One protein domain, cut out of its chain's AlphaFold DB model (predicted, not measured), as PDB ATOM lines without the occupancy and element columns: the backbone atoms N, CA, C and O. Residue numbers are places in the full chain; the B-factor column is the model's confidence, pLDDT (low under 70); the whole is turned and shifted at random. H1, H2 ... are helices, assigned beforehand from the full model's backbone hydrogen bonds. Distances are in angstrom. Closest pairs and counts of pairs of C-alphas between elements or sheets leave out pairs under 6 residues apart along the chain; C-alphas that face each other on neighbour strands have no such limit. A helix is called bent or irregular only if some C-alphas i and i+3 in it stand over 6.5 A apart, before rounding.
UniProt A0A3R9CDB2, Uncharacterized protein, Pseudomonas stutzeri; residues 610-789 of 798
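This is residues 610 to 789 of the 798 residues of an uncharacterized protein of Pseudomonas stutzeri (UniProt A0A3R9CDB2). This is a compact helical body with H2 and H3 as its core: the long H8 runs side by side with H2 and crosses H3, while H5 crosses H2 and runs along H3. H1 folds back along H2 as a hairpin, H6 packs on H3, H7 lies at the periphery, and residues 782 to 789 of H8 stick out as an arm. The printed part has 180 residues, with eight named helices, H1 to H8 in order, and no named strand; its class is all helix. It is compact, with a radius of gyration of the C-alphas of 16.4 A, and spans 56 by 38 by 28 A.

H1, residues 610 to 626, begins with C-alpha 610 at (11.213, -39.163, 49.449) and is 24.6 A long. H2, residues 628 to 648, is 29.1 A long; it is irregular, with C-alphas 629 and 632 7.7 A apart, and has a kink of 37 degrees near residue 635. H3, residues 656 to 677, is 32.0 A long. H4 is residues 680 to 683. H5, residues 686 to 707, is 33.4 A long; it is only just irregular, with C-alphas 686 and 689 6.7 A apart, and has a kink of 31 degrees near residue 693. H6 is residues 719 to 727, and H7 is residues 732 to 749, 25.4 A long. H8, residues 757 to 789, is 48.2 A long and ends with C-alpha 789 at (43.973, -36.789, 20.336).

H2 and H3 are the hub, touching four helices each. They touch at a steep tilt of 52 degrees, with the C-alphas of Ala 648 and Val 663 closest at 7.0 A. H1 and H2 form a hairpin at a shallow tilt of 16 degrees, closest at the C-alphas of Ala 624 and Lys 631, 4.8 A. H8 touches H2 at a shallow tilt of 7 degrees, opposite ways, closest at the C-alphas of His 640 and Ala 767, 6.2 A. With residues 760 to 772 alone, H8 touches H3, closest at the C-alphas of Ser 674 and Asn 768, 4.6 A. H5, with residues 691 to 699 alone, touches H2 at a steep tilt of 59 degrees, closest at the C-alphas of Ala 637 and Pro 695, 5.1 A. H6 touches H3 at a shallow tilt of 18 degrees, closest at the C-alphas of Gly 672 and Ala 723, 4.1 A. H7 and H8 form a hairpin but only just touch, with 3 pairs of C-alphas within 8 A, closest at Lys 747 and Leu 757, 7.4 A. H4 touches no helix. Every O i to N i+4 pair is within hydrogen-bond range in H1, H6, H7 and H8; 13 of 17 are in H2, 16 of 18 in H3 and 15 of 18 in H5, while H4 is too short for such a pair.

The C-alphas of His 748 and Val 789 are the two farthest apart, at 56.3 A. The printed part has no cut, and the link from H5 to H6, 11 residues, is long. Mean pLDDT of the printed part is 81.6; residues under 70 include 712 to 722 and 782 to 789.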
ATOM      1  N   VAL A 610      10.306 -40.317  49.540       92.56
ATOM      2  CA  VAL A 610      11.213 -39.163  49.449       92.56
ATOM      3  C   VAL A 610      12.580 -39.478  50.062       92.56
ATOM      4  O   VAL A 610      13.602 -39.161  49.458       92.56
ATOM      5  N   ALA A 611      12.616 -40.132  51.226       92.12
ATOM      6  CA  ALA A 611      13.863 -40.509  51.890       92.12
ATOM      7  C   ALA A 611      14.644 -41.567  51.093       92.12
ATOM      8  O   ALA A 611      15.871 -41.492  51.010       92.12
ATOM      9  N   ILE A 612      13.945 -42.518  50.464       92.94
ATOM     10  CA  ILE A 612      14.562 -43.520  49.584       92.94
ATOM     11  C   ILE A 612      15.191 -42.829  48.366       92.94
ATOM     12  O   ILE A 612      16.371 -43.031  48.085       92.94
ATOM     13  N   LEU A 613      14.461 -41.936  47.691       93.88
ATOM     14  CA  LEU A 613      14.989 -41.168  46.557       93.88
ATOM     15  C   LEU A 613      16.178 -40.278  46.956       93.88
ATOM     16  O   LEU A 613      17.142 -40.156  46.199       93.88
ATOM     17  N   GLU A 614      16.163 -39.680  48.152       95.25
ATOM     18  CA  GLU A 614      17.307 -38.925  48.677       95.25
ATOM     19  C   GLU A 614      18.543 -39.825  48.869       95.25
ATOM     20  O   GLU A 614      19.659 -39.393  48.562       95.25
ATOM     21  N   ARG A 615      18.373 -41.086  49.294       93.75
ATOM     22  CA  ARG A 615      19.468 -42.076  49.341       93.75
ATOM     23  C   ARG A 615      19.971 -42.447  47.949       93.75
ATOM     24  O   ARG A 615      21.185 -42.498  47.760       93.75
ATOM     25  N   VAL A 616      19.077 -42.624  46.971       93.81
ATOM     26  CA  VAL A 616      19.452 -42.850  45.562       93.81
ATOM     27  C   VAL A 616      20.325 -41.706  45.051       93.81
ATOM     28  O   VAL A 616      21.421 -41.948  44.551       93.81
ATOM     29  N   VAL A 617      19.911 -40.453  45.261       95.06
ATOM     30  CA  VAL A 617      20.710 -39.277  44.872       95.06
ATOM     31  C   VAL A 617      22.070 -39.261  45.566       95.06
ATOM     32  O   VAL A 617      23.077 -38.947  44.933       95.06
ATOM     33  N   GLN A 618      22.134 -39.593  46.857       93.56
ATOM     34  CA  GLN A 618      23.408 -39.661  47.577       93.56
ATOM     35  C   GLN A 618      24.325 -40.763  47.038       93.56
ATOM     36  O   GLN A 618      25.527 -40.531  46.938       93.56
ATOM     37  N   SER A 619      23.783 -41.930  46.676       92.44
ATOM     38  CA  SER A 619      24.545 -43.018  46.053       92.44
ATOM     39  C   SER A 619      25.092 -42.602  44.689       92.44
ATOM     40  O   SER A 619      26.298 -42.691  44.483       92.44
ATOM     41  N   LEU A 620      24.248 -42.043  43.815       90.38
ATOM     42  CA  LEU A 620      24.665 -41.555  42.497       90.38
ATOM     43  C   LEU A 620      25.739 -40.463  42.602       90.38
ATOM     44  O   LEU A 620      26.669 -40.431  41.807       90.38
ATOM     45  N   ARG A 621      25.652 -39.573  43.601       91.88
ATOM     46  CA  ARG A 621      26.679 -38.543  43.837       91.88
ATOM     47  C   ARG A 621      28.026 -39.121  44.255       91.88
ATOM     48  O   ARG A 621      29.039 -38.515  43.931       91.88
ATOM     49  N   ARG A 622      28.045 -40.225  45.009       89.19
ATOM     50  CA  ARG A 622      29.300 -40.899  45.380       89.19
ATOM     51  C   ARG A 622      29.928 -41.540  44.147       89.19
ATOM     52  O   ARG A 622      31.081 -41.261  43.861       89.19
ATOM     53  N   GLU A 623      29.134 -42.252  43.357       84.25
ATOM     54  CA  GLU A 623      29.607 -42.877  42.115       84.25
ATOM     55  C   GLU A 623      30.098 -41.849  41.092       84.25
ATOM     56  O   GLU A 623      31.141 -42.040  40.485       84.25
ATOM     57  N   ALA A 624      29.439 -40.692  40.988       79.94
ATOM     58  CA  ALA A 624      29.904 -39.586  40.149       79.94
ATOM     59  C   ALA A 624      31.268 -39.002  40.578       79.94
ATOM     60  O   ALA A 624      31.941 -38.354  39.774       79.94
ATOM     61  N   VAL A 625      31.648 -39.156  41.852       85.81
ATOM     62  CA  VAL A 625      32.973 -38.768  42.366       85.81
ATOM     63  C   VAL A 625      33.997 -39.866  42.090       85.81
ATOM     64  O   VAL A 625      35.137 -39.545  41.755       85.81
ATOM     65  N   ASP A 626      33.588 -41.127  42.210       78.44
ATOM     66  CA  ASP A 626      34.448 -42.292  41.997       78.44
ATOM     67  C   ASP A 626      34.750 -42.528  40.499       78.44
ATOM     68  O   ASP A 626      35.852 -42.954  40.156       78.44
ATOM     69  N   GLU A 627      33.819 -42.178  39.604       74.25
ATOM     70  CA  GLU A 627      33.919 -42.349  38.147       74.25
ATOM     71  C   GLU A 627      33.762 -41.010  37.392       74.25
ATOM     72  O   GLU A 627      32.710 -40.726  36.806       74.25
ATOM     73  N   PRO A 628      34.805 -40.159  37.360       71.88
ATOM     74  CA  PRO A 628      34.716 -38.830  36.757       71.88
ATOM     75  C   PRO A 628      34.463 -38.850  35.240       71.88
ATOM     76  O   PRO A 628      33.877 -37.899  34.731       71.88
ATOM     77  N   GLU A 629      34.858 -39.916  34.537       63.47
ATOM     78  CA  GLU A 629      34.650 -40.105  33.086       63.47
ATOM     79  C   GLU A 629      33.182 -40.425  32.735       63.47
ATOM     80  O   GLU A 629      32.708 -40.115  31.649       63.47
ATOM     81  N   SER A 630      32.424 -40.996  33.675       66.38
ATOM     82  CA  SER A 630      30.994 -41.309  33.508       66.38
ATOM     83  C   SER A 630      30.094 -40.267  34.181       66.38
ATOM     84  O   SER A 630      28.868 -40.409  34.220       66.38
ATOM     85  N   LYS A 631      30.684 -39.195  34.723       75.06
ATOM     86  CA  LYS A 631      30.005 -38.194  35.553       75.06
ATOM     87  C   LYS A 631      28.769 -37.590  34.885       75.06
ATOM     88  O   LYS A 631      27.756 -37.377  35.551       75.06
ATOM     89  N   PHE A 632      28.827 -37.344  33.577       75.56
ATOM     90  CA  PHE A 632      27.721 -36.746  32.829       75.56
ATOM     91  C   PHE A 632      26.446 -37.619  32.837       75.56
ATOM     92  O   PHE A 632      25.339 -37.077  32.780       75.56
ATOM     93  N   LEU A 633      26.578 -38.950  32.958       71.81
ATOM     94  CA  LEU A 633      25.448 -39.879  33.103       71.81
ATOM     95  C   LEU A 633      24.783 -39.714  34.475       71.81
ATOM     96  O   LEU A 633      23.565 -39.540  34.564       71.81
ATOM     97  N   PHE A 634      25.581 -39.683  35.543       84.88
ATOM     98  CA  PHE A 634      25.079 -39.489  36.905       84.88
ATOM     99  C   PHE A 634      24.443 -38.106  37.094       84.88
ATOM    100  O   PHE A 634      23.388 -37.990  37.719       84.88
ATOM    101  N   ASP A 635      25.033 -37.057  36.516       87.31
ATOM    102  CA  ASP A 635      24.547 -35.678  36.632       87.31
ATOM    103  C   ASP A 635      23.134 -35.500  36.042       87.31
ATOM    104  O   ASP A 635      22.336 -34.711  36.571       87.31
ATOM    105  N   LEU A 636      22.782 -36.254  34.991       90.81
ATOM    106  CA  LEU A 636      21.433 -36.251  34.418       90.81
ATOM    107  C   LEU A 636      20.410 -36.841  35.395       90.81
ATOM    108  O   LEU A 636      19.393 -36.193  35.669       90.81
ATOM    109  N   ALA A 637      20.693 -38.022  35.952       91.94
ATOM    110  CA  ALA A 637      19.836 -38.672  36.944       91.94
ATOM    111  C   ALA A 637      19.692 -37.827  38.212       91.94
ATOM    112  O   ALA A 637      18.577 -37.573  38.672       91.94
ATOM    113  N   ILE A 638      20.805 -37.310  38.737       94.50
ATOM    114  CA  ILE A 638      20.823 -36.442  39.919       94.50
ATOM    115  C   ILE A 638      19.989 -35.183  39.672       94.50
ATOM    116  O   ILE A 638      19.235 -34.778  40.560       94.50
ATOM    117  N   SER A 639      20.096 -34.564  38.492       94.31
ATOM    118  CA  SER A 639      19.320 -33.367  38.146       94.31
ATOM    119  C   SER A 639      17.816 -33.645  38.154       94.31
ATOM    120  O   SER A 639      17.071 -32.895  38.782       94.31
ATOM    121  N   HIS A 640      17.384 -34.733  37.510       94.81
ATOM    122  CA  HIS A 640      15.979 -35.145  37.455       94.81
ATOM    123  C   HIS A 640      15.423 -35.468  38.844       94.81
ATOM    124  O   HIS A 640      14.396 -34.923  39.251       94.81
ATOM    125  N   LEU A 641      16.139 -36.295  39.607       96.19
ATOM    126  CA  LEU A 641      15.728 -36.690  40.950       96.19
ATOM    127  C   LEU A 641      15.687 -35.508  41.917       96.19
ATOM    128  O   LEU A 641      14.750 -35.398  42.697       96.19
ATOM    129  N   SER A 642      16.661 -34.596  41.866       95.69
ATOM    130  CA  SER A 642      16.727 -33.473  42.813       95.69
ATOM    131  C   SER A 642      15.511 -32.550  42.698       95.69
ATOM    132  O   SER A 642      14.967 -32.123  43.719       95.69
ATOM    133  N   VAL A 643      15.059 -32.253  41.473       96.31
ATOM    134  CA  VAL A 643      13.859 -31.425  41.265       96.31
ATOM    135  C   VAL A 643      12.580 -32.203  41.571       96.31
ATOM    136  O   VAL A 643      11.672 -31.646  42.186       96.31
ATOM    137  N   LEU A 644      12.532 -33.497  41.235       96.50
ATOM    138  CA  LEU A 644      11.390 -34.361  41.530       96.50
ATOM    139  C   LEU A 644      11.176 -34.524  43.039       96.50
ATOM    140  O   LEU A 644      10.066 -34.318  43.514       96.50
ATOM    141  N   ILE A 645      12.238 -34.792  43.803       96.19
ATOM    142  CA  ILE A 645      12.217 -34.905  45.270       96.19
ATOM    143  C   ILE A 645      11.662 -33.632  45.910       96.19
ATOM    144  O   ILE A 645      10.850 -33.706  46.833       96.19
ATOM    145  N   LEU A 646      12.066 -32.454  45.418       94.50
ATOM    146  CA  LEU A 646      11.581 -31.179  45.947       94.50
ATOM    147  C   LEU A 646      10.058 -31.057  45.822       94.50
ATOM    148  O   LEU A 646       9.414 -30.551  46.738       94.50
ATOM    149  N   LYS A 647       9.489 -31.532  44.710       95.50
ATOM    150  CA  LYS A 647       8.040 -31.533  44.485       95.50
ATOM    151  C   LYS A 647       7.344 -32.680  45.208       95.50
ATOM    152  O   LYS A 647       6.262 -32.482  45.747       95.50
ATOM    153  N   ALA A 648       7.968 -33.854  45.279       93.75
ATOM    154  CA  ALA A 648       7.415 -35.040  45.933       93.75
ATOM    155  C   ALA A 648       7.159 -34.814  47.434       93.75
ATOM    156  O   ALA A 648       6.232 -35.390  47.997       93.75
ATOM    157  N   LYS A 649       7.898 -33.894  48.073       93.25
ATOM    158  CA  LYS A 649       7.631 -33.438  49.452       93.25
ATOM    159  C   LYS A 649       6.217 -32.879  49.652       93.25
ATOM    160  O   LYS A 649       5.695 -32.980  50.758       93.25
ATOM    161  N   ASN A 650       5.573 -32.350  48.607       91.88
ATOM    162  CA  ASN A 650       4.193 -31.854  48.676       91.88
ATOM    163  C   ASN A 650       3.159 -32.987  48.774       91.88
ATOM    164  O   ASN A 650       2.067 -32.768  49.293       91.88
ATOM    165  N   ILE A 651       3.501 -34.186  48.290       91.19
ATOM    166  CA  ILE A 651       2.620 -35.363  48.280       91.19
ATOM    167  C   ILE A 651       3.091 -36.466  49.243       91.19
ATOM    168  O   ILE A 651       2.444 -37.497  49.366       91.19
ATOM    169  N   GLN A 652       4.174 -36.251  49.995       90.00
ATOM    170  CA  GLN A 652       4.772 -37.269  50.874       90.00
ATOM    171  C   GLN A 652       3.865 -37.742  52.023       90.00
ATOM    172  O   GLN A 652       4.156 -38.749  52.655       90.00
ATOM    173  N   SER A 653       2.810 -36.986  52.346       87.56
ATOM    174  CA  SER A 653       1.848 -37.327  53.399       87.56
ATOM    175  C   SER A 653       0.786 -38.340  52.959       87.56
ATOM    176  O   SER A 653      -0.018 -38.759  53.787       87.56
ATOM    177  N   PHE A 654       0.730 -38.678  51.667       90.75
ATOM    178  CA  PHE A 654      -0.187 -39.679  51.119       90.75
ATOM    179  C   PHE A 654       0.382 -41.099  51.269       90.75
ATOM    180  O   PHE A 654       1.488 -41.284  51.778       90.75
ATOM    181  N   SER A 655      -0.392 -42.119  50.874       87.69
ATOM    182  CA  SER A 655       0.074 -43.509  50.935       87.69
ATOM    183  C   SER A 655       1.327 -43.702  50.085       87.69
ATOM    184  O   SER A 655       1.495 -43.061  49.048       87.69
ATOM    185  N   ARG A 656       2.205 -44.606  50.527       86.19
ATOM    186  CA  ARG A 656       3.458 -44.915  49.835       86.19
ATOM    187  C   ARG A 656       3.233 -45.277  48.368       86.19
ATOM    188  O   ARG A 656       3.842 -44.645  47.519       86.19
ATOM    189  N   GLU A 657       2.307 -46.198  48.113       84.94
ATOM    190  CA  GLU A 657       1.878 -46.617  46.773       84.94
ATOM    191  C   GLU A 657       1.509 -45.403  45.912       84.94
ATOM    192  O   GLU A 657       2.128 -45.151  44.889       84.94
ATOM    193  N   LYS A 658       0.623 -44.526  46.407       85.75
ATOM    194  CA  LYS A 658       0.213 -43.324  45.671       85.75
ATOM    195  C   LYS A 658       1.389 -42.403  45.329       85.75
ATOM    196  O   LYS A 658       1.394 -41.780  44.268       85.75
ATOM    197  N   VAL A 659       2.355 -42.267  46.237       89.00
ATOM    198  CA  VAL A 659       3.551 -41.447  46.008       89.00
ATOM    199  C   VAL A 659       4.498 -42.126  45.017       89.00
ATOM    200  O   VAL A 659       5.046 -41.436  44.162       89.00
ATOM    201  N   GLU A 660       4.670 -43.447  45.095       89.38
ATOM    202  CA  GLU A 660       5.458 -44.245  44.146       89.38
ATOM    203  C   GLU A 660       4.880 -44.148  42.730       89.38
ATOM    204  O   GLU A 660       5.632 -43.795  41.823       89.38
ATOM    205  N   ASP A 661       3.562 -44.288  42.555       84.94
ATOM    206  CA  ASP A 661       2.881 -44.119  41.262       84.94
ATOM    207  C   ASP A 661       3.177 -42.742  40.651       84.94
ATOM    208  O   ASP A 661       3.539 -42.604  39.480       84.94
ATOM    209  N   GLN A 662       3.016 -41.683  41.453       88.56
ATOM    210  CA  GLN A 662       3.202 -40.308  40.992       88.56
ATOM    211  C   GLN A 662       4.661 -40.019  40.648       88.56
ATOM    212  O   GLN A 662       4.941 -39.396  39.621       88.56
ATOM    213  N   VAL A 663       5.598 -40.457  41.491       92.19
ATOM    214  CA  VAL A 663       7.036 -40.294  41.253       92.19
ATOM    215  C   VAL A 663       7.461 -41.092  40.024       92.19
ATOM    216  O   VAL A 663       8.163 -40.535  39.181       92.19
ATOM    217  N   GLY A 664       7.030 -42.347  39.893       89.38
ATOM    218  CA  GLY A 664       7.353 -43.219  38.767       89.38
ATOM    219  C   GLY A 664       6.852 -42.650  37.443       89.38
ATOM    220  O   GLY A 664       7.645 -42.429  36.519       89.38
ATOM    221  N   PHE A 665       5.567 -42.288  37.379       87.56
ATOM    222  CA  PHE A 665       4.983 -41.622  36.215       87.56
ATOM    223  C   PHE A 665       5.736 -40.338  35.853       87.56
ATOM    224  O   PHE A 665       6.107 -40.127  34.695       87.56
ATOM    225  N   MET A 666       5.981 -39.467  36.836       92.94
ATOM    226  CA  MET A 666       6.605 -38.172  36.583       92.94
ATOM    227  C   MET A 666       8.064 -38.326  36.147       92.94
ATOM    228  O   MET A 666       8.504 -37.627  35.237       92.94
ATOM    229  N   LEU A 667       8.809 -39.273  36.718       93.56
ATOM    230  CA  LEU A 667      10.174 -39.572  36.299       93.56
ATOM    231  C   LEU A 667      10.204 -40.044  34.835       93.56
ATOM    232  O   LEU A 667      10.941 -39.481  34.024       93.56
ATOM    233  N   ALA A 668       9.346 -40.997  34.467       88.62
ATOM    234  CA  ALA A 668       9.215 -41.474  33.091       88.62
ATOM    235  C   ALA A 668       8.806 -40.357  32.115       88.62
ATOM    236  O   ALA A 668       9.376 -40.226  31.027       88.62
ATOM    237  N   PHE A 669       7.858 -39.507  32.517       90.44
ATOM    238  CA  PHE A 669       7.410 -38.377  31.714       90.44
ATOM    239  C   PHE A 669       8.529 -37.349  31.509       90.44
ATOM    240  O   PHE A 669       8.746 -36.895  30.385       90.44
ATOM    241  N   MET A 670       9.294 -37.022  32.555       95.06
ATOM    242  CA  MET A 670      10.427 -36.106  32.443       95.06
ATOM    243  C   MET A 670      11.464 -36.615  31.439       95.06
ATOM    244  O   MET A 670      11.833 -35.853  30.546       95.06
ATOM    245  N   TYR A 671      11.890 -37.881  31.523       93.75
ATOM    246  CA  TYR A 671      12.868 -38.456  30.587       93.75
ATOM    247  C   TYR A 671      12.335 -38.511  29.150       93.75
ATOM    248  O   TYR A 671      12.986 -38.018  28.226       93.75
ATOM    249  N   GLY A 672      11.127 -39.046  28.954       89.56
ATOM    250  CA  GLY A 672      10.526 -39.179  27.627       89.56
ATOM    251  C   GLY A 672      10.313 -37.837  26.920       89.56
ATOM    252  O   GLY A 672      10.594 -37.699  25.727       89.56
ATOM    253  N   PHE A 673       9.857 -36.824  27.661       92.50
ATOM    254  CA  PHE A 673       9.585 -35.492  27.126       92.50
ATOM    255  C   PHE A 673      10.869 -34.722  26.809       92.50
ATOM    256  O   PHE A 673      11.008 -34.150  25.724       92.50
ATOM    257  N   SER A 674      11.814 -34.713  27.748       94.50
ATOM    258  CA  SER A 674      13.023 -33.893  27.652       94.50
ATOM    259  C   SER A 674      14.028 -34.399  26.618       94.50
ATOM    260  O   SER A 674      14.792 -33.593  26.088       94.50
ATOM    261  N   PHE A 675      13.961 -35.677  26.219       93.12
ATOM    262  CA  PHE A 675      14.781 -36.217  25.130       93.12
ATOM    263  C   PHE A 675      14.673 -35.377  23.847       93.12
ATOM    264  O   PHE A 675      15.668 -35.141  23.169       93.12
ATOM    265  N   HIS A 676      13.497 -34.818  23.542       91.00
ATOM    266  CA  HIS A 676      13.272 -33.980  22.351       91.00
ATOM    267  C   HIS A 676      13.977 -32.624  22.376       91.00
ATOM    268  O   HIS A 676      13.943 -31.897  21.379       91.00
ATOM    269  N   LYS A 677      14.613 -32.264  23.494       91.88
ATOM    270  CA  LYS A 677      15.502 -31.103  23.564       91.88
ATOM    271  C   LYS A 677      16.882 -31.360  22.994       91.88
ATOM    272  O   LYS A 677      17.574 -30.406  22.647       91.88
ATOM    273  N   ILE A 678      17.252 -32.623  22.827       88.44
ATOM    274  CA  ILE A 678      18.460 -32.990  22.108       88.44
ATOM    275  C   ILE A 678      18.239 -32.682  20.615       88.44
ATOM    276  O   ILE A 678      17.219 -33.095  20.042       88.44
ATOM    277  N   PRO A 679      19.175 -31.967  19.959       84.81
ATOM    278  CA  PRO A 679      19.119 -31.712  18.526       84.81
ATOM    279  C   PRO A 679      18.873 -32.992  17.726       84.81
ATOM    280  O   PRO A 679      19.468 -34.034  17.990       84.81
ATOM    281  N   GLU A 680      18.003 -32.913  16.721       81.75
ATOM    282  CA  GLU A 680      17.591 -34.082  15.937       81.75
ATOM    283  C   GLU A 680      18.771 -34.803  15.268       81.75
ATOM    284  O   GLU A 680      18.797 -36.029  15.227       81.75
ATOM    285  N   SER A 681      19.782 -34.057  14.817       77.06
ATOM    286  CA  SER A 681      21.012 -34.616  14.245       77.06
ATOM    287  C   SER A 681      21.780 -35.515  15.215       77.06
ATOM    288  O   SER A 681      22.450 -36.439  14.773       77.06
ATOM    289  N   ILE A 682      21.682 -35.246  16.519       74.00
ATOM    290  CA  ILE A 682      22.321 -36.034  17.576       74.00
ATOM    291  C   ILE A 682      21.400 -37.200  17.960       74.00
ATOM    292  O   ILE A 682      21.845 -38.335  18.033       74.00
ATOM    293  N   ARG A 683      20.085 -36.971  18.083       78.38
ATOM    294  CA  ARG A 683      19.113 -38.039  18.405       78.38
ATOM    295  C   ARG A 683      19.054 -39.186  17.396       78.38
ATOM    296  O   ARG A 683      18.610 -40.267  17.762       78.38
ATOM    297  N   ARG A 684      19.425 -38.940  16.136       71.06
ATOM    298  CA  ARG A 684      19.460 -39.956  15.069       71.06
ATOM    299  C   ARG A 684      20.664 -40.900  15.157       71.06
ATOM    300  O   ARG A 684      20.718 -41.841  14.380       71.06
ATOM    301  N   GLN A 685      21.617 -40.643  16.051       59.69
ATOM    302  CA  GLN A 685      22.735 -41.548  16.299       59.69
ATOM    303  C   GLN A 685      22.274 -42.716  17.182       59.69
ATOM    304  O   GLN A 685      21.572 -42.503  18.174       59.69
ATOM    305  N   ASP A 686      22.681 -43.935  16.827       48.94
ATOM    306  CA  ASP A 686      22.141 -45.173  17.408       48.94
ATOM    307  C   ASP A 686      22.380 -45.292  18.925       48.94
ATOM    308  O   ASP A 686      21.531 -45.791  19.658       48.94
ATOM    309  N   ASN A 687      23.485 -44.736  19.423       62.91
ATOM    310  CA  ASN A 687      23.907 -44.812  20.825       62.91
ATOM    311  C   ASN A 687      23.356 -43.693  21.729       62.91
ATOM    312  O   ASN A 687      23.397 -43.816  22.953       62.91
ATOM    313  N   ILE A 688      22.837 -42.595  21.168       77.50
ATOM    314  CA  ILE A 688      22.406 -41.430  21.963       77.50
ATOM    315  C   ILE A 688      21.143 -41.731  22.757       77.50
ATOM    316  O   ILE A 688      20.999 -41.282  23.892       77.50
ATOM    317  N   PHE A 689      20.221 -42.484  22.162       76.81
ATOM    318  CA  PHE A 689      19.003 -42.883  22.854       76.81
ATOM    319  C   PHE A 689      19.320 -43.744  24.081       76.81
ATOM    320  O   PHE A 689      18.792 -43.483  25.157       76.81
ATOM    321  N   GLU A 690      20.204 -44.729  23.921       70.88
ATOM    322  CA  GLU A 690      20.625 -45.611  25.009       70.88
ATOM    323  C   GLU A 690      21.345 -44.819  26.098       70.88
ATOM    324  O   GLU A 690      20.896 -44.832  27.241       70.88
ATOM    325  N   ALA A 691      22.356 -44.026  25.731       72.00
ATOM    326  CA  ALA A 691      23.110 -43.200  26.674       72.00
ATOM    327  C   ALA A 691      22.222 -42.221  27.462       72.00
ATOM    328  O   ALA A 691      22.482 -41.954  28.634       72.00
ATOM    329  N   TYR A 692      21.161 -41.692  26.845       84.12
ATOM    330  CA  TYR A 692      20.212 -40.808  27.519       84.12
ATOM    331  C   TYR A 692      19.272 -41.543  28.483       84.12
ATOM    332  O   TYR A 692      18.845 -40.971  29.486       84.12
ATOM    333  N   MET A 693      18.925 -42.796  28.180       82.12
ATOM    334  CA  MET A 693      18.013 -43.607  28.991       82.12
ATOM    335  C   MET A 693      18.732 -44.399  30.090       82.12
ATOM    336  O   MET A 693      18.107 -44.732  31.095       82.12
ATOM    337  N   THR A 694      20.038 -44.652  29.972       79.00
ATOM    338  CA  THR A 694      20.832 -45.335  31.008       79.00
ATOM    339  C   THR A 694      20.678 -44.708  32.405       79.00
ATOM    340  O   THR A 694      20.418 -45.458  33.346       79.00
ATOM    341  N   PRO A 695      20.723 -43.372  32.590       83.00
ATOM    342  CA  PRO A 695      20.547 -42.753  33.909       83.00
ATOM    343  C   PRO A 695      19.163 -42.988  34.534       83.00
ATOM    344  O   PRO A 695      19.038 -43.027  35.763       83.00
ATOM    345  N   LEU A 696      18.124 -43.175  33.708       86.38
ATOM    346  CA  LEU A 696      16.806 -43.596  34.182       86.38
ATOM    347  C   LEU A 696      16.906 -45.004  34.769       86.38
ATOM    348  O   LEU A 696      16.561 -45.179  35.927       86.38
ATOM    349  N   LEU A 697      17.449 -45.972  34.028       80.06
ATOM    350  CA  LEU A 697      17.576 -47.360  34.494       80.06
ATOM    351  C   LEU A 697      18.414 -47.471  35.776       80.06
ATOM    352  O   LEU A 697      17.972 -48.082  36.742       80.06
ATOM    353  N   MET A 698      19.550 -46.769  35.845       79.19
ATOM    354  CA  MET A 698      20.391 -46.713  37.051       79.19
ATOM    355  C   MET A 698      19.630 -46.195  38.278       79.19
ATOM    356  O   MET A 698      19.859 -46.639  39.402       79.19
ATOM    357  N   THR A 699      18.727 -45.233  38.072       86.50
ATOM    358  CA  THR A 699      17.873 -44.703  39.141       86.50
ATOM    359  C   THR A 699      16.912 -45.772  39.658       86.50
ATOM    360  O   THR A 699      16.709 -45.866  40.868       86.50
ATOM    361  N   LEU A 700      16.338 -46.574  38.759       83.62
ATOM    362  CA  LEU A 700      15.389 -47.635  39.101       83.62
ATOM    363  C   LEU A 700      16.069 -48.777  39.843       83.62
ATOM    364  O   LEU A 700      15.578 -49.179  40.896       83.62
ATOM    365  N   ASP A 701      17.223 -49.226  39.350       78.81
ATOM    366  CA  ASP A 701      18.004 -50.286  39.986       78.81
ATOM    367  C   ASP A 701      18.359 -49.899  41.424       78.81
ATOM    368  O   ASP A 701      18.098 -50.653  42.359       78.81
ATOM    369  N   LYS A 702      18.836 -48.667  41.639       84.44
ATOM    370  CA  LYS A 702      19.150 -48.165  42.985       84.44
ATOM    371  C   LYS A 702      17.927 -48.013  43.876       84.44
ATOM    372  O   LYS A 702      18.008 -48.277  45.073       84.44
ATOM    373  N   TYR A 703      16.802 -47.555  43.331       88.31
ATOM    374  CA  TYR A 703      15.564 -47.465  44.103       88.31
ATOM    375  C   TYR A 703      15.141 -48.857  44.593       88.31
ATOM    376  O   TYR A 703      14.904 -49.052  45.787       88.31
ATOM    377  N   LYS A 704      15.170 -49.842  43.690       85.00
ATOM    378  CA  LYS A 704      14.873 -51.247  43.970       85.00
ATOM    379  C   LYS A 704      15.845 -51.866  44.968       85.00
ATOM    380  O   LYS A 704      15.409 -52.585  45.859       85.00
ATOM    381  N   GLU A 705      17.135 -51.557  44.888       83.19
ATOM    382  CA  GLU A 705      18.127 -51.997  45.878       83.19
ATOM    383  C   GLU A 705      17.800 -51.501  47.292       83.19
ATOM    384  O   GLU A 705      17.966 -52.243  48.260       83.19
ATOM    385  N   PHE A 706      17.326 -50.260  47.437       83.12
ATOM    386  CA  PHE A 706      17.062 -49.687  48.757       83.12
ATOM    387  C   PHE A 706      15.743 -50.124  49.383       83.12
ATOM    388  O   PHE A 706      15.629 -50.068  50.607       83.12
ATOM    389  N   CYS A 707      14.747 -50.509  48.586       80.50
ATOM    390  CA  CYS A 707      13.419 -50.786  49.122       80.50
ATOM    391  C   CYS A 707      12.721 -52.018  48.543       80.50
ATOM    392  O   CYS A 707      11.548 -52.217  48.835       80.50
ATOM    393  N   GLY A 708      13.396 -52.821  47.718       74.38
ATOM    394  CA  GLY A 708      12.872 -54.065  47.138       74.38
ATOM    395  C   GLY A 708      11.718 -53.890  46.146       74.38
ATOM    396  O   GLY A 708      11.175 -54.886  45.675       74.38
ATOM    397  N   TYR A 709      11.341 -52.650  45.830       74.44
ATOM    398  CA  TYR A 709      10.177 -52.311  45.015       74.44
ATOM    399  C   TYR A 709      10.602 -51.719  43.677       74.44
ATOM    400  O   TYR A 709      11.539 -50.922  43.612       74.44
ATOM    401  N   ASP A 710       9.900 -52.096  42.614       72.69
ATOM    402  CA  ASP A 710      10.169 -51.588  41.278       72.69
ATOM    403  C   ASP A 710       9.302 -50.360  40.986       72.69
ATOM    404  O   ASP A 710       8.086 -50.448  40.842       72.69
ATOM    405  N   LEU A 711       9.939 -49.190  40.918       71.94
ATOM    406  CA  LEU A 711       9.245 -47.908  40.788       71.94
ATOM    407  C   LEU A 711       8.470 -47.773  39.465       71.94
ATOM    408  O   LEU A 711       7.553 -46.957  39.391       71.94
ATOM    409  N   LEU A 712       8.844 -48.523  38.416       64.94
ATOM    410  CA  LEU A 712       8.192 -48.463  37.100       64.94
ATOM    411  C   LEU A 712       7.531 -49.775  36.657       64.94
ATOM    412  O   LEU A 712       6.980 -49.796  35.555       64.94
ATOM    413  N   GLU A 713       7.562 -50.834  37.470       58.94
ATOM    414  CA  GLU A 713       6.795 -52.065  37.240       58.94
ATOM    415  C   GLU A 713       5.663 -52.174  38.271       58.94
ATOM    416  O   GLU A 713       5.791 -52.829  39.304       58.94
ATOM    417  N   GLN A 714       4.527 -51.540  37.974       50.41
ATOM    418  CA  GLN A 714       3.310 -51.632  38.785       50.41
ATOM    419  C   GLN A 714       2.194 -52.293  37.974       50.41
ATOM    420  O   GLN A 714       1.939 -51.884  36.845       50.41
ATOM    421  N   ASP A 715       1.554 -53.339  38.511       40.16
ATOM    422  CA  ASP A 715       0.291 -53.944  38.032       40.16
ATOM    423  C   ASP A 715       0.108 -54.115  36.500       40.16
ATOM    424  O   ASP A 715      -1.005 -54.150  35.957       40.16
ATOM    425  N   GLY A 716       1.209 -54.315  35.772       41.72
ATOM    426  CA  GLY A 716       1.212 -54.530  34.326       41.72
ATOM    427  C   GLY A 716       1.205 -53.266  33.456       41.72
ATOM    428  O   GLY A 716       0.866 -53.380  32.278       41.72
ATOM    429  N   GLU A 717       1.593 -52.104  33.987       42.72
ATOM    430  CA  GLU A 717       1.971 -50.912  33.218       42.72
ATOM    431  C   GLU A 717       3.460 -50.616  33.439       42.72
ATOM    432  O   GLU A 717       3.896 -50.337  34.551       42.72
ATOM    433  N   SER A 718       4.270 -50.689  32.378       62.66
ATOM    434  CA  SER A 718       5.678 -50.292  32.464       62.66
ATOM    435  C   SER A 718       5.807 -48.817  32.103       62.66
ATOM    436  O   SER A 718       5.734 -48.440  30.929       62.66
ATOM    437  N   PHE A 719       6.034 -47.959  33.098       64.00
ATOM    438  CA  PHE A 719       6.304 -46.540  32.846       64.00
ATOM    439  C   PHE A 719       7.580 -46.336  31.997       64.00
ATOM    440  O   PHE A 719       7.715 -45.324  31.308       64.00
ATOM    441  N   THR A 720       8.473 -47.329  31.933       66.94
ATOM    442  CA  THR A 720       9.610 -47.366  30.997       66.94
ATOM    443  C   THR A 720       9.146 -47.392  29.537       66.94
ATOM    444  O   THR A 720       9.664 -46.643  28.707       66.94
ATOM    445  N   ILE A 721       8.111 -48.179  29.219       64.56
ATOM    446  CA  ILE A 721       7.499 -48.216  27.879       64.56
ATOM    447  C   ILE A 721       6.912 -46.844  27.528       64.56
ATOM    448  O   ILE A 721       7.068 -46.366  26.401       64.56
ATOM    449  N   PHE A 722       6.286 -46.177  28.498       69.00
ATOM    450  CA  PHE A 722       5.763 -44.823  28.325       69.00
ATOM    451  C   PHE A 722       6.876 -43.800  28.030       69.00
ATOM    452  O   PHE A 722       6.771 -43.048  27.054       69.00
ATOM    453  N   ALA A 723       7.967 -43.804  28.806       76.88
ATOM    454  CA  ALA A 723       9.122 -42.932  28.576       76.88
ATOM    455  C   ALA A 723       9.730 -43.149  27.181       76.88
ATOM    456  O   ALA A 723       9.998 -42.192  26.448       76.88
ATOM    457  N   TYR A 724       9.898 -44.412  26.782       76.12
ATOM    458  CA  TYR A 724      10.495 -44.781  25.499       76.12
ATOM    459  C   TYR A 724       9.591 -44.403  24.328       76.12
ATOM    460  O   TYR A 724      10.058 -43.805  23.357       76.12
ATOM    461  N   GLY A 725       8.291 -44.688  24.437       67.94
ATOM    462  CA  GLY A 725       7.303 -44.319  23.428       67.94
ATOM    463  C   GLY A 725       7.250 -42.810  23.198       67.94
ATOM    464  O   GLY A 725       7.203 -42.362  22.051       67.94
ATOM    465  N   MET A 726       7.341 -42.019  24.269       77.75
ATOM    466  CA  MET A 726       7.391 -40.563  24.164       77.75
ATOM    467  C   MET A 726       8.692 -40.077  23.518       77.75
ATOM    468  O   MET A 726       8.648 -39.263  22.594       77.75
ATOM    469  N   ALA A 727       9.848 -40.600  23.933       80.50
ATOM    470  CA  ALA A 727      11.145 -40.212  23.380       80.50
ATOM    471  C   ALA A 727      11.297 -40.573  21.888       80.50
ATOM    472  O   ALA A 727      11.888 -39.810  21.121       80.50
ATOM    473  N   LYS A 728      10.718 -41.696  21.447       75.00
ATOM    474  CA  LYS A 728      10.757 -42.157  20.047       75.00
ATOM    475  C   LYS A 728       9.709 -41.500  19.139       75.00
ATOM    476  O   LYS A 728       9.619 -41.857  17.963       75.00
ATOM    477  N   MET A 729       8.928 -40.531  19.626       72.44
ATOM    478  CA  MET A 729       8.006 -39.789  18.763       72.44
ATOM    479  C   MET A 729       8.755 -39.073  17.629       72.44
ATOM    480  O   MET A 729       9.697 -38.319  17.848       72.44
ATOM    481  N   LEU A 730       8.316 -39.292  16.390       56.66
ATOM    482  CA  LEU A 730       9.005 -38.756  15.213       56.66
ATOM    483  C   LEU A 730       8.749 -37.258  15.005       56.66
ATOM    484  O   LEU A 730       9.587 -36.573  14.429       56.66
ATOM    485  N   SER A 731       7.606 -36.736  15.470       69.81
ATOM    486  CA  SER A 731       7.228 -35.336  15.252       69.81
ATOM    487  C   SER A 731       6.960 -34.571  16.547       69.81
ATOM    488  O   SER A 731       6.315 -35.060  17.479       69.81
ATOM    489  N   LYS A 732       7.402 -33.310  16.562       72.31
ATOM    490  CA  LYS A 732       7.141 -32.356  17.648       72.31
ATOM    491  C   LYS A 732       5.642 -32.103  17.845       72.31
ATOM    492  O   LYS A 732       5.203 -31.867  18.967       72.31
ATOM    493  N   ASP A 733       4.853 -32.188  16.777       73.75
ATOM    494  CA  ASP A 733       3.400 -32.010  16.837       73.75
ATOM    495  C   ASP A 733       2.703 -33.160  17.564       73.75
ATOM    496  O   ASP A 733       1.831 -32.905  18.394       73.75
ATOM    497  N   GLN A 734       3.121 -34.408  17.328       72.69
ATOM    498  CA  GLN A 734       2.614 -35.565  18.075       72.69
ATOM    499  C   GLN A 734       2.949 -35.461  19.563       72.69
ATOM    500  O   GLN A 734       2.067 -35.661  20.397       72.69
ATOM    501  N   LEU A 735       4.184 -35.069  19.891       77.81
ATOM    502  CA  LEU A 735       4.598 -34.848  21.275       77.81
ATOM    503  C   LEU A 735       3.740 -33.766  21.945       77.81
ATOM    504  O   LEU A 735       3.203 -33.976  23.029       77.81
ATOM    505  N   ASN A 736       3.553 -32.623  21.282       78.50
ATOM    506  CA  ASN A 736       2.740 -31.528  21.809       78.50
ATOM    507  C   ASN A 736       1.272 -31.932  22.003       78.50
ATOM    508  O   ASN A 736       0.656 -31.524  22.986       78.50
ATOM    509  N   GLN A 737       0.698 -32.715  21.085       75.62
ATOM    510  CA  GLN A 737      -0.666 -33.233  21.218       75.62
ATOM    511  C   GLN A 737      -0.787 -34.199  22.401       75.62
ATOM    512  O   GLN A 737      -1.729 -34.078  23.182       75.62
ATOM    513  N   MET A 738       0.181 -35.103  22.572       72.81
ATOM    514  CA  MET A 738       0.224 -36.037  23.699       72.81
ATOM    515  C   MET A 738       0.331 -35.298  25.036       72.81
ATOM    516  O   MET A 738      -0.466 -35.540  25.937       72.81
ATOM    517  N   VAL A 739       1.257 -34.342  25.143       79.00
ATOM    518  CA  VAL A 739       1.456 -33.531  26.353       79.00
ATOM    519  C   VAL A 739       0.205 -32.720  26.684       79.00
ATOM    520  O   VAL A 739      -0.206 -32.683  27.840       79.00
ATOM    521  N   ARG A 740      -0.446 -32.110  25.683       78.00
ATOM    522  CA  ARG A 740      -1.721 -31.400  25.881       78.00
ATOM    523  C   ARG A 740      -2.810 -32.329  26.394       78.00
ATOM    524  O   ARG A 740      -3.476 -31.973  27.354       78.00
ATOM    525  N   LYS A 741      -2.948 -33.520  25.804       74.69
ATOM    526  CA  LYS A 741      -3.934 -34.513  26.239       74.69
ATOM    527  C   LYS A 741      -3.703 -34.930  27.694       74.69
ATOM    528  O   LYS A 741      -4.649 -34.893  28.467       74.69
ATOM    529  N   ILE A 742      -2.460 -35.235  28.072       75.88
ATOM    530  CA  ILE A 742      -2.095 -35.579  29.458       75.88
ATOM    531  C   ILE A 742      -2.435 -34.422  30.406       75.88
ATOM    532  O   ILE A 742      -3.074 -34.630  31.431       75.88
ATOM    533  N   ILE A 743      -2.062 -33.188  30.051       79.88
ATOM    534  CA  ILE A 743      -2.343 -31.997  30.864       79.88
ATOM    535  C   ILE A 743      -3.849 -31.750  31.008       79.88
ATOM    536  O   ILE A 743      -4.316 -31.415  32.096       79.88
ATOM    537  N   ASP A 744      -4.613 -31.875  29.926       77.56
ATOM    538  CA  ASP A 744      -6.052 -31.625  29.939       77.56
ATOM    539  C   ASP A 744      -6.800 -32.726  30.701       77.56
ATOM    540  O   ASP A 744      -7.689 -32.423  31.495       77.56
ATOM    541  N   GLU A 745      -6.392 -33.989  30.562       74.69
ATOM    542  CA  GLU A 745      -6.895 -35.082  31.398       74.69
ATOM    543  C   GLU A 745      -6.590 -34.836  32.879       74.69
ATOM    544  O   GLU A 745      -7.492 -34.963  33.710       74.69
ATOM    545  N   HIS A 746      -5.376 -34.383  33.205       78.06
ATOM    546  CA  HIS A 746      -4.980 -34.053  34.576       78.06
ATOM    547  C   HIS A 746      -5.831 -32.929  35.175       78.06
ATOM    548  O   HIS A 746      -6.308 -33.043  36.301       78.06
ATOM    549  N   LYS A 747      -6.113 -31.863  34.411       78.06
ATOM    550  CA  LYS A 747      -6.984 -30.757  34.862       78.06
ATOM    551  C   LYS A 747      -8.388 -31.218  35.244       78.06
ATOM    552  O   LYS A 747      -9.002 -30.616  36.121       78.06
ATOM    553  N   HIS A 748      -8.914 -32.229  34.556       73.44
ATOM    554  CA  HIS A 748     -10.289 -32.687  34.738       73.44
ATOM    555  C   HIS A 748     -10.424 -33.872  35.699       73.44
ATOM    556  O   HIS A 748     -11.514 -34.079  36.231       73.44
ATOM    557  N   LYS A 749      -9.354 -34.648  35.913       76.25
ATOM    558  CA  LYS A 749      -9.386 -35.913  36.666       76.25
ATOM    559  C   LYS A 749      -8.442 -35.970  37.869       76.25
ATOM    560  O   LYS A 749      -8.400 -37.014  38.512       76.25
ATOM    561  N   SER A 750      -7.700 -34.903  38.173       78.19
ATOM    562  CA  SER A 750      -6.764 -34.900  39.303       78.19
ATOM    563  C   SER A 750      -7.466 -35.232  40.623       78.19
ATOM    564  O   SER A 750      -8.520 -34.678  40.951       78.19
ATOM    565  N   VAL A 751      -6.857 -36.140  41.380       83.69
ATOM    566  CA  VAL A 751      -7.299 -36.580  42.704       83.69
ATOM    567  C   VAL A 751      -6.291 -36.163  43.783       83.69
ATOM    568  O   VAL A 751      -5.121 -35.915  43.482       83.69
ATOM    569  N   PRO A 752      -6.704 -36.079  45.063       84.12
ATOM    570  CA  PRO A 752      -5.773 -35.835  46.160       84.12
ATOM    571  C   PRO A 752      -4.605 -36.832  46.147       84.12
ATOM    572  O   PRO A 752      -4.814 -38.040  46.048       84.12
ATOM    573  N   GLY A 753      -3.384 -36.310  46.253       83.94
ATOM    574  CA  GLY A 753      -2.148 -37.090  46.158       83.94
ATOM    575  C   GLY A 753      -1.463 -37.003  44.797       83.94
ATOM    576  O   GLY A 753      -0.311 -37.405  44.702       83.94
ATOM    577  N   ASP A 754      -2.119 -36.443  43.778       87.88
ATOM    578  CA  ASP A 754      -1.478 -36.146  42.497       87.88
ATOM    579  C   ASP A 754      -0.585 -34.900  42.566       87.88
ATOM    580  O   ASP A 754      -0.841 -33.966  43.335       87.88
ATOM    581  N   PHE A 755       0.425 -34.831  41.696       90.88
ATOM    582  CA  PHE A 755       1.171 -33.587  41.502       90.88
ATOM    583  C   PHE A 755       0.260 -32.453  41.016       90.88
ATOM    584  O   PHE A 755      -0.551 -32.619  40.102       90.88
ATOM    585  N   ALA A 756       0.434 -31.256  41.581       91.31
ATOM    586  CA  ALA A 756      -0.244 -30.067  41.082       91.31
ATOM    587  C   ALA A 756       0.209 -29.751  39.647       91.31
ATOM    588  O   ALA A 756       1.370 -29.957  39.289       91.31
ATOM    589  N   LEU A 757      -0.683 -29.182  38.828       89.44
ATOM    590  CA  LEU A 757      -0.358 -28.849  37.437       89.44
ATOM    591  C   LEU A 757       0.868 -27.924  37.328       89.44
ATOM    592  O   LEU A 757       1.714 -28.121  36.458       89.44
ATOM    593  N   ASP A 758       0.994 -26.950  38.231       90.81
ATOM    594  CA  ASP A 758       2.148 -26.047  38.275       90.81
ATOM    595  C   ASP A 758       3.456 -26.784  38.601       90.81
ATOM    596  O   ASP A 758       4.510 -26.443  38.054       90.81
ATOM    597  N   ASP A 759       3.392 -27.826  39.435       92.81
ATOM    598  CA  ASP A 759       4.540 -28.671  39.758       92.81
ATOM    599  C   ASP A 759       4.940 -29.526  38.551       92.81
ATOM    600  O   ASP A 759       6.115 -29.516  38.186       92.81
ATOM    601  N   ILE A 760       3.981 -30.154  37.858       92.31
ATOM    602  CA  ILE A 760       4.229 -30.904  36.612       92.31
ATOM    603  C   ILE A 760       4.892 -29.993  35.569       92.31
ATOM    604  O   ILE A 760       5.939 -30.320  35.010       92.31
ATOM    605  N   MET A 761       4.333 -28.803  35.337       92.06
ATOM    606  CA  MET A 761       4.877 -27.847  34.366       92.06
ATOM    607  C   MET A 761       6.248 -27.295  34.775       92.06
ATOM    608  O   MET A 761       7.053 -26.938  33.912       92.06
ATOM    609  N   SER A 762       6.537 -27.186  36.074       95.56
ATOM    610  CA  SER A 762       7.885 -26.872  36.562       95.56
ATOM    611  C   SER A 762       8.853 -28.013  36.256       95.56
ATOM    612  O   SER A 762       9.873 -27.774  35.619       95.56
ATOM    613  N   LEU A 763       8.495 -29.248  36.612       96.06
ATOM    614  CA  LEU A 763       9.335 -30.432  36.423       96.06
ATOM    615  C   LEU A 763       9.683 -30.666  34.953       96.06
ATOM    616  O   LEU A 763      10.837 -30.932  34.633       96.06
ATOM    617  N   LEU A 764       8.728 -30.486  34.036       94.44
ATOM    618  CA  LEU A 764       8.987 -30.599  32.597       94.44
ATOM    619  C   LEU A 764       9.932 -29.503  32.071       94.44
ATOM    620  O   LEU A 764      10.721 -29.747  31.156       94.44
ATOM    621  N   ARG A 765       9.877 -28.288  32.633       95.69
ATOM    622  CA  ARG A 765      10.825 -27.212  32.291       95.69
ATOM    623  C   ARG A 765      12.224 -27.519  32.814       95.69
ATOM    624  O   ARG A 765      13.190 -27.336  32.075       95.69
ATOM    625  N   ASP A 766      12.319 -28.021  34.038       96.25
ATOM    626  CA  ASP A 766      13.590 -28.391  34.658       96.25
ATOM    627  C   ASP A 766      14.241 -29.585  33.940       96.25
ATOM    628  O   ASP A 766      15.439 -29.550  33.655       96.25
ATOM    629  N   ALA A 767      13.446 -30.588  33.549       96.06
ATOM    630  CA  ALA A 767      13.885 -31.731  32.746       96.06
ATOM    631  C   ALA A 767      14.445 -31.285  31.388       96.06
ATOM    632  O   ALA A 767      15.538 -31.687  30.993       96.06
ATOM    633  N   ASN A 768      13.749 -30.376  30.698       95.25
ATOM    634  CA  ASN A 768      14.239 -29.787  29.453       95.25
ATOM    635  C   ASN A 768      15.590 -29.084  29.636       95.25
ATOM    636  O   ASN A 768      16.506 -29.298  28.846       95.25
ATOM    637  N   ALA A 769      15.727 -28.271  30.685       94.94
ATOM    638  CA  ALA A 769      16.982 -27.588  30.978       94.94
ATOM    639  C   ALA A 769      18.112 -28.569  31.340       94.94
ATOM    640  O   ALA A 769      19.281 -28.273  31.097       94.94
ATOM    641  N   ALA A 770      17.793 -29.715  31.949       94.62
ATOM    642  CA  ALA A 770      18.758 -30.775  32.227       94.62
ATOM    643  C   ALA A 770      19.215 -31.477  30.939       94.62
ATOM    644  O   ALA A 770      20.416 -31.626  30.738       94.62
ATOM    645  N   ALA A 771      18.292 -31.813  30.035       93.88
ATOM    646  CA  ALA A 771      18.605 -32.429  28.744       93.88
ATOM    647  C   ALA A 771      19.461 -31.525  27.842       93.88
ATOM    648  O   ALA A 771      20.424 -31.982  27.228       93.88
ATOM    649  N   GLU A 772      19.149 -30.225  27.798       92.81
ATOM    650  CA  GLU A 772      19.939 -29.232  27.057       92.81
ATOM    651  C   GLU A 772      21.362 -29.111  27.618       92.81
ATOM    652  O   GLU A 772      22.327 -29.039  26.859       92.81
ATOM    653  N   ARG A 773      21.520 -29.137  28.947       92.44
ATOM    654  CA  ARG A 773      22.845 -29.163  29.583       92.44
ATOM    655  C   ARG A 773      23.591 -30.456  29.277       92.44
ATOM    656  O   ARG A 773      24.765 -30.399  28.928       92.44
ATOM    657  N   TRP A 774      22.910 -31.593  29.362       91.88
ATOM    658  CA  TRP A 774      23.497 -32.907  29.128       91.88
ATOM    659  C   TRP A 774      24.095 -33.031  27.727       91.88
ATOM    660  O   TRP A 774      25.257 -33.399  27.593       91.88
ATOM    661  N   VAL A 775      23.361 -32.627  26.683       87.00
ATOM    662  CA  VAL A 775      23.895 -32.686  25.312       87.00
ATOM    663  C   VAL A 775      25.058 -31.715  25.093       87.00
ATOM    664  O   VAL A 775      25.980 -32.014  24.332       87.00
ATOM    665  N   VAL A 776      25.052 -30.560  25.766       86.88
ATOM    666  CA  VAL A 776      26.161 -29.601  25.706       86.88
ATOM    667  C   VAL A 776      27.418 -30.176  26.356       86.88
ATOM    668  O   VAL A 776      28.488 -30.056  25.766       86.88
ATOM    669  N   GLU A 777      27.310 -30.802  27.529       83.56
ATOM    670  CA  GLU A 777      28.456 -31.440  28.191       83.56
ATOM    671  C   GLU A 777      28.979 -32.634  27.390       83.56
ATOM    672  O   GLU A 777      30.171 -32.670  27.100       83.56
ATOM    673  N   LEU A 778      28.095 -33.505  26.890       80.75
ATOM    674  CA  LEU A 778      28.471 -34.609  26.001       80.75
ATOM    675  C   LEU A 778      29.257 -34.112  24.776       80.75
ATOM    676  O   LEU A 778      30.280 -34.673  24.391       80.75
ATOM    677  N   THR A 779      28.802 -33.011  24.170       77.12
ATOM    678  CA  THR A 779      29.487 -32.409  23.018       77.12
ATOM    679  C   THR A 779      30.844 -31.815  23.410       77.12
ATOM    680  O   THR A 779      31.800 -31.903  22.640       77.12
ATOM    681  N   LYS A 780      30.958 -31.191  24.589       78.44
ATOM    682  CA  LYS A 780      32.229 -30.635  25.079       78.44
ATOM    683  C   LYS A 780      33.253 -31.724  25.360       78.44
ATOM    684  O   LYS A 780      34.412 -31.530  25.009       78.44
ATOM    685  N   GLU A 781      32.827 -32.821  25.971       72.56
ATOM    686  CA  GLU A 781      33.671 -33.976  26.271       72.56
ATOM    687  C   GLU A 781      34.181 -34.614  24.977       72.56
ATOM    688  O   GLU A 781      35.389 -34.707  24.779       72.56
ATOM    689  N   ALA A 782      33.294 -34.836  24.002       64.88
ATOM    690  CA  ALA A 782      33.688 -35.311  22.675       64.88
ATOM    691  C   ALA A 782      34.721 -34.393  21.983       64.88
ATOM    692  O   ALA A 782      35.663 -34.869  21.347       64.88
ATOM    693  N   ILE A 783      34.583 -33.066  22.117       68.88
ATOM    694  CA  ILE A 783      35.556 -32.094  21.584       68.88
ATOM    695  C   ILE A 783      36.869 -32.110  22.384       68.88
ATOM    696  O   ILE A 783      37.939 -31.888  21.811       68.88
ATOM    697  N   ALA A 784      36.812 -32.302  23.702       68.00
ATOM    698  CA  ALA A 784      37.993 -32.376  24.557       68.00
ATOM    699  C   ALA A 784      38.836 -33.605  24.202       68.00
ATOM    700  O   ALA A 784      40.038 -33.454  23.971       68.00
ATOM    701  N   ASP A 785      38.192 -34.756  24.025       64.44
ATOM    702  CA  ASP A 785      38.819 -35.985  23.544       64.44
ATOM    703  C   ASP A 785      39.441 -35.782  22.161       64.44
ATOM    704  O   ASP A 785      40.594 -36.146  21.925       64.44
ATOM    705  N   GLU A 786      38.723 -35.118  21.246       52.31
ATOM    706  CA  GLU A 786      39.246 -34.796  19.917       52.31
ATOM    707  C   GLU A 786      40.511 -33.932  19.995       52.31
ATOM    708  O   GLU A 786      41.494 -34.194  19.300       52.31
ATOM    709  N   ARG A 787      40.517 -32.913  20.860       59.06
ATOM    710  CA  ARG A 787      41.671 -32.028  21.066       59.06
ATOM    711  C   ARG A 787      42.825 -32.735  21.751       59.06
ATOM    712  O   ARG A 787      43.975 -32.450  21.424       59.06
ATOM    713  N   GLU A 788      42.554 -33.638  22.685       64.25
ATOM    714  CA  GLU A 788      43.590 -34.431  23.334       64.25
ATOM    715  C   GLU A 788      44.254 -35.376  22.333       64.25
ATOM    716  O   GLU A 788      45.484 -35.461  22.294       64.25
ATOM    717  N   VAL A 789      43.461 -36.018  21.471       53.03
ATOM    718  CA  VAL A 789      43.973 -36.789  20.336       53.03
ATOM    719  C   VAL A 789      44.791 -35.871  19.426       53.03
ATOM    720  O   VAL A 789      45.968 -36.133  19.208       53.03
TER     721      VAL A 789